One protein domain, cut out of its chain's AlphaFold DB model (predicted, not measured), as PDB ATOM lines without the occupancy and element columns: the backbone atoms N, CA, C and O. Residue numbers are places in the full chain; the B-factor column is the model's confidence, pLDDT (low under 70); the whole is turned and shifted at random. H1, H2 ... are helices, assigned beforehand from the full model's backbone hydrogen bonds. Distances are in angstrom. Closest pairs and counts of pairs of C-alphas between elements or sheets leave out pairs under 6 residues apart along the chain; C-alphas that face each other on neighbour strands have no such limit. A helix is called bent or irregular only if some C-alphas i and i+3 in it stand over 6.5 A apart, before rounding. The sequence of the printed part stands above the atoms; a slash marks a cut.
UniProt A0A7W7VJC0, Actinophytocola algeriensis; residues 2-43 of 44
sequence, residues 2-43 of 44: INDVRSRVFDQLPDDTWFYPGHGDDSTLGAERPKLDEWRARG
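This is residues 2 to 43 of the 44 residues of a protein of Actinophytocola algeriensis (UniProt A0A7W7VJC0). Two helices of unequal length, H1 and the longer H2, lie side by side and run opposite ways as a helical hairpin. The long loop of residues 11 to 28 joins them, running across the end where H1 stops and H2 starts and folding back on itself, with residues 18 to 19 paired antiparallel with residues 27 to 28. The printed part has 42 residues, with H1 and then H2 along it and no named strand; its class is all helix. It is compact, with a radius of gyration of the C-alphas of 10.3 A, and its C-alphas span 23 by 23 by 15 A.

H1, residues 2 to 10, and H2, residues 29 to 41, touch, and their closest C-alphas are those of Ile 2 and Arg 40, 6.3 A apart. This hairpin has a shallow tilt of 10 degrees, opposite ways, with the centres 10.8 A apart. In H1 every O i to N i+4 pair is within hydrogen-bond range; in H2 4 of 9 are, beside 7 of 10 O i to N i+3 pairs.

H1 begins at C-alpha 2, (-30.203, -13.968, -53.934), and measures 10.3 A from first to last C-alpha. It is neither bent nor irregular, but only just: C-alphas 7 and 10 are 6.2 A apart. H2 measures 18.8 A, from C-alpha 29 at (-34.613, -5.833, -43.590) to C-alpha 41 at (-32.378, -8.494, -62.108). It is irregular, with C-alphas 31 and 34 7.2 A apart, and its line is a rough one.

The two C-alphas farthest apart are those of Asp 16 and Gly 43, at 26.0 A. The printed part has no cut, and the link from H1 to H2, 18 residues, is long. The mean pLDDT of the printed part is 94.9, and no printed residue is under 70.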
ATOM      1  N   ILE A   2     -29.078 -14.637 -54.604       91.12
ATOM      2  CA  ILE A   2     -30.203 -13.968 -53.934       91.12
ATOM      3  C   ILE A   2     -31.299 -14.883 -53.350       91.12
ATOM      4  O   ILE A   2     -31.872 -14.555 -52.317       91.12
ATOM      5  N   ASN A   3     -31.584 -16.047 -53.951       91.00
ATOM      6  CA  ASN A   3     -32.611 -16.966 -53.433       91.00
ATOM      7  C   ASN A   3     -32.267 -17.516 -52.034       91.00
ATOM      8  O   ASN A   3     -33.158 -17.661 -51.197       91.00
ATOM      9  N   ASP A   4     -30.991 -17.803 -51.767       93.25
ATOM     10  CA  ASP A   4     -30.538 -18.246 -50.444       93.25
ATOM     11  C   ASP A   4     -30.665 -17.116 -49.422       93.25
ATOM     12  O   ASP A   4     -31.214 -17.320 -48.345       93.25
ATOM     13  N   VAL A   5     -30.230 -15.905 -49.782       93.31
ATOM     14  CA  VAL A   5     -30.361 -14.720 -48.921       93.31
ATOM     15  C   VAL A   5     -31.829 -14.452 -48.596       93.31
ATOM     16  O   VAL A   5     -32.181 -14.250 -47.436       93.31
ATOM     17  N   ARG A   6     -32.713 -14.525 -49.593       94.31
ATOM     18  CA  ARG A   6     -34.152 -14.381 -49.382       94.31
ATOM     19  C   ARG A   6     -34.682 -15.442 -48.415       94.31
ATOM     20  O   ARG A   6     -35.218 -15.088 -47.374       94.31
ATOM     21  N   SER A   7     -34.488 -16.722 -48.730       95.50
ATOM     22  CA  SER A   7     -35.085 -17.831 -47.969       95.50
ATOM     23  C   SER A   7     -34.555 -17.973 -46.542       95.50
ATOM     24  O   SER A   7     -35.281 -18.436 -45.665       95.50
ATOM     25  N   ARG A   8     -33.299 -17.586 -46.295       95.38
ATOM     26  CA  ARG A   8     -32.643 -17.736 -44.987       95.38
ATOM     27  C   ARG A   8     -32.692 -16.485 -44.125       95.38
ATOM     28  O   ARG A   8     -32.589 -16.606 -42.909       95.38
ATOM     29  N   VAL A   9     -32.810 -15.308 -44.736       95.25
ATOM     30  CA  VAL A   9     -32.767 -14.023 -44.026       95.25
ATOM     31  C   VAL A   9     -34.123 -13.340 -44.121       95.25
ATOM     32  O   VAL A   9     -34.825 -13.243 -43.122       95.25
ATOM     33  N   PHE A  10     -34.538 -12.932 -45.321       95.44
ATOM     34  CA  PHE A  10     -35.758 -12.138 -45.502       95.44
ATOM     35  C   PHE A  10     -37.051 -12.920 -45.234       95.44
ATOM     36  O   PHE A  10     -38.037 -12.329 -44.810       95.44
ATOM     37  N   ASP A  11     -37.087 -14.227 -45.476       95.88
ATOM     38  CA  ASP A  11     -38.278 -15.042 -45.214       95.88
ATOM     39  C   ASP A  11     -38.336 -15.535 -43.752       95.88
ATOM     40  O   ASP A  11     -39.381 -16.005 -43.310       95.88
ATOM     41  N   GLN A  12     -37.234 -15.432 -42.993       97.62
ATOM     42  CA  GLN A  12     -37.133 -15.922 -41.608       97.62
ATOM     43  C   GLN A  12     -37.163 -14.809 -40.557       97.62
ATOM     44  O   GLN A  12     -37.593 -15.045 -39.429       97.62
ATOM     45  N   LEU A  13     -36.682 -13.614 -40.900       97.75
ATOM     46  CA  LEU A  13     -36.533 -12.500 -39.969       97.75
ATOM     47  C   LEU A  13     -37.555 -11.392 -40.276       97.75
ATOM     48  O   LEU A  13     -37.825 -11.115 -41.450       97.75
ATOM     49  N   PRO A  14     -38.134 -10.754 -39.242       97.75
ATOM     50  CA  PRO A  14     -39.115  -9.691 -39.422       97.75
ATOM     51  C   PRO A  14     -38.487  -8.398 -39.963       97.75
ATOM     52  O   PRO A  14     -37.282  -8.168 -39.858       97.75
ATOM     53  N   ASP A  15     -39.320  -7.542 -40.552       97.94
ATOM     54  CA  ASP A  15     -38.894  -6.328 -41.264       97.94
ATOM     55  C   ASP A  15     -38.252  -5.256 -40.370       97.94
ATOM     56  O   ASP A  15     -37.487  -4.425 -40.859       97.94
ATOM     57  N   ASP A  16     -38.522  -5.281 -39.068       98.00
ATOM     58  CA  ASP A  16     -37.895  -4.420 -38.061       98.00
ATOM     59  C   ASP A  16     -36.497  -4.904 -37.632       98.00
ATOM     60  O   ASP A  16     -35.819  -4.235 -36.850       98.00
ATOM     61  N   THR A  17     -36.032  -6.036 -38.172       98.12
ATOM     62  CA  THR A  17     -34.692  -6.561 -37.903       98.12
ATOM     63  C   THR A  17     -33.632  -5.633 -38.479       98.12
ATOM     64  O   THR A  17     -33.575  -5.409 -39.689       98.12
ATOM     65  N   TRP A  18     -32.750  -5.152 -37.608       97.81
ATOM     66  CA  TRP A  18     -31.564  -4.387 -37.979       97.81
ATOM     67  C   TRP A  18     -30.436  -5.283 -38.482       97.81
ATOM     68  O   TRP A  18     -30.201  -6.368 -37.944       97.81
ATOM     69  N   PHE A  19     -29.686  -4.788 -39.461       95.31
ATOM     70  CA  PHE A  19     -28.410  -5.364 -39.860       95.31
ATOM     71  C   PHE A  19     -27.347  -4.273 -40.031       95.31
ATOM     72  O   PHE A  19     -27.645  -3.136 -40.394       95.31
ATOM     73  N   TYR A  20     -26.099  -4.659 -39.768       95.62
ATOM     74  CA  TYR A  20     -24.946  -3.763 -39.690       95.62
ATOM     75  C   TYR A  20     -23.896  -4.234 -40.707       95.62
ATOM     76  O   TYR A  20     -23.124  -5.149 -40.408       95.62
ATOM     77  N   PRO A  21     -23.893  -3.696 -41.940       90.12
ATOM     78  CA  PRO A  21     -23.072  -4.208 -43.041       90.12
ATOM     79  C   PRO A  21     -21.566  -3.943 -42.883       90.12
ATOM     80  O   PRO A  21     -20.767  -4.474 -43.653       90.12
ATOM     81  N   GLY A  22     -21.154  -3.115 -41.918       89.56
ATOM     82  CA  GLY A  22     -19.749  -2.737 -41.707       89.56
ATOM     83  C   GLY A  22     -19.176  -1.803 -42.784       89.56
ATOM     84  O   GLY A  22     -18.045  -1.339 -42.653       89.56
ATOM     85  N   HIS A  23     -19.954  -1.498 -43.826       92.44
ATOM     86  CA  HIS A  23     -19.712  -0.455 -44.817       92.44
ATOM     87  C   HIS A  23     -21.035   0.250 -45.154       92.44
ATOM     88  O   HIS A  23     -22.075  -0.401 -45.230       92.44
ATOM     89  N   GLY A  24     -21.005   1.548 -45.456       88.69
ATOM     90  CA  GLY A  24     -22.239   2.311 -45.682       88.69
ATOM     91  C   GLY A  24     -23.088   2.439 -44.413       88.69
ATOM     92  O   GLY A  24     -22.571   2.263 -43.310       88.69
ATOM     93  N   ASP A  25     -24.366   2.765 -44.590       94.12
ATOM     94  CA  ASP A  25     -25.291   2.991 -43.480       94.12
ATOM     95  C   ASP A  25     -25.936   1.686 -42.997       94.12
ATOM     96  O   ASP A  25     -26.223   0.775 -43.783       94.12
ATOM     97  N   ASP A  26     -26.206   1.628 -41.696       96.12
ATOM     98  CA  ASP A  26     -27.024   0.577 -41.100       96.12
ATOM     99  C   ASP A  26     -28.467   0.676 -41.602       96.12
ATOM    100  O   ASP A  26     -28.982   1.763 -41.881       96.12
ATOM    101  N   SER A  27     -29.143  -0.464 -41.710       96.94
ATOM    102  CA  SER A  27     -30.503  -0.513 -42.244       96.94
ATOM    103  C   SER A  27     -31.300  -1.654 -41.614       96.94
ATOM    104  O   SER A  27     -30.780  -2.467 -40.842       96.94
ATOM    105  N   THR A  28     -32.588  -1.714 -41.939       98.00
ATOM    106  CA  THR A  28     -33.465  -2.822 -41.559       98.00
ATOM    107  C   THR A  28     -33.807  -3.683 -42.763       98.00
ATOM    108  O   THR A  28     -33.787  -3.230 -43.911       98.00
ATOM    109  N   LEU A  29     -34.171  -4.943 -42.517       97.25
ATOM    110  CA  LEU A  29     -34.613  -5.833 -43.590       97.25
ATOM    111  C   LEU A  29     -35.834  -5.270 -44.329       97.25
ATOM    112  O   LEU A  29     -35.899  -5.374 -45.551       97.25
ATOM    113  N   GLY A  30     -36.758  -4.612 -43.626       97.69
ATOM    114  CA  GLY A  30     -37.927  -3.976 -44.234       97.69
ATOM    115  C   GLY A  30     -37.574  -2.842 -45.194       97.69
ATOM    116  O   GLY A  30     -38.189  -2.726 -46.254       97.69
ATOM    117  N   ALA A  31     -36.556  -2.040 -44.869       97.56
ATOM    118  CA  ALA A  31     -36.090  -0.961 -45.739       97.56
ATOM    119  C   ALA A  31     -35.453  -1.488 -47.040       97.56
ATOM    120  O   ALA A  31     -35.576  -0.864 -48.095       97.56
ATOM    121  N   GLU A  32     -34.812  -2.658 -46.987       96.12
ATOM    122  CA  GLU A  32     -34.138  -3.263 -48.140       96.12
ATOM    123  C   GLU A  32     -35.009  -4.260 -48.928       96.12
ATOM    124  O   GLU A  32     -34.736  -4.506 -50.102       96.12
ATOM    125  N   ARG A  33     -36.084  -4.809 -48.344       96.06
ATOM    126  CA  ARG A  33     -36.947  -5.825 -48.984       96.06
ATOM    127  C   ARG A  33     -37.471  -5.421 -50.375       96.06
ATOM    128  O   ARG A  33     -37.444  -6.275 -51.264       96.06
ATOM    129  N   PRO A  34     -37.888  -4.164 -50.635       96.75
ATOM    130  CA  PRO A  34     -38.320  -3.746 -51.972       96.75
ATOM    131  C   PRO A  34     -37.222  -3.836 -53.045       96.75
ATOM    132  O   PRO A  34     -37.531  -3.871 -54.233       96.75
ATOM    133  N   LYS A  35     -35.942  -3.889 -52.649       94.19
ATOM    134  CA  LYS A  35     -34.796  -3.937 -53.570       94.19
ATOM    135  C   LYS A  35     -34.441  -5.355 -54.023       94.19
ATOM    136  O   LYS A  35     -33.647  -5.512 -54.948       94.19
ATOM    137  N   LEU A  36     -35.042  -6.394 -53.433       93.69
ATOM    138  CA  LEU A  36     -34.744  -7.793 -53.770       93.69
ATOM    139  C   LEU A  36     -34.959  -8.107 -55.259       93.69
ATOM    140  O   LEU A  36     -34.168  -8.846 -55.851       93.69
ATOM    141  N   ASP A  37     -35.993  -7.530 -55.875       93.19
ATOM    142  CA  ASP A  37     -36.267  -7.724 -57.303       93.19
ATOM    143  C   ASP A  37     -35.218  -7.035 -58.186       93.19
ATOM    144  O   ASP A  37     -34.775  -7.609 -59.184       93.19
ATOM    145  N   GLU A  38     -34.748  -5.849 -57.788       95.44
ATOM    146  CA  GLU A  38     -33.647  -5.156 -58.463       95.44
ATOM    147  C   GLU A  38     -32.356  -5.980 -58.383       95.44
ATOM    148  O   GLU A  38     -31.686  -6.204 -59.392       95.44
ATOM    149  N   TRP A  39     -32.017  -6.486 -57.196       94.25
ATOM    150  CA  TRP A  39     -30.816  -7.296 -56.983       94.25
ATOM    151  C   TRP A  39     -30.852  -8.571 -57.825       94.25
ATOM    152  O   TRP A  39     -29.863  -8.917 -58.476       94.25
ATOM    153  N   ARG A  40     -32.018  -9.221 -57.906       93.06
ATOM    154  CA  ARG A  40     -32.223 -10.388 -58.767       93.06
ATOM    155  C   ARG A  40     -32.023 -10.059 -60.245       93.06
ATOM    156  O   ARG A  40     -31.355 -10.820 -60.940       93.06
ATOM    157  N   ALA A  41     -32.563  -8.938 -60.725       94.19
ATOM    158  CA  ALA A  41     -32.378  -8.494 -62.108       94.19
ATOM    159  C   ALA A  41     -30.907  -8.167 -62.426       94.19
ATOM    160  O   ALA A  41     -30.451  -8.372 -63.550       94.19
ATOM    161  N   ARG A  42     -30.151  -7.715 -61.421       94.44
ATOM    162  CA  ARG A  42     -28.709  -7.440 -61.500       94.44
ATOM    163  C   ARG A  42     -27.830  -8.686 -61.327       94.44
ATOM    164  O   ARG A  42     -26.611  -8.565 -61.398       94.44
ATOM    165  N   GLY A  43     -28.424  -9.862 -61.113       88.81
ATOM    166  CA  GLY A  43     -27.704 -11.132 -60.992       88.81
ATOM    167  C   GLY A  43     -26.992 -11.350 -59.655       88.81
ATOM    168  O   GLY A  43     -26.059 -12.152 -59.604       88.81
TER     169      GLY A  43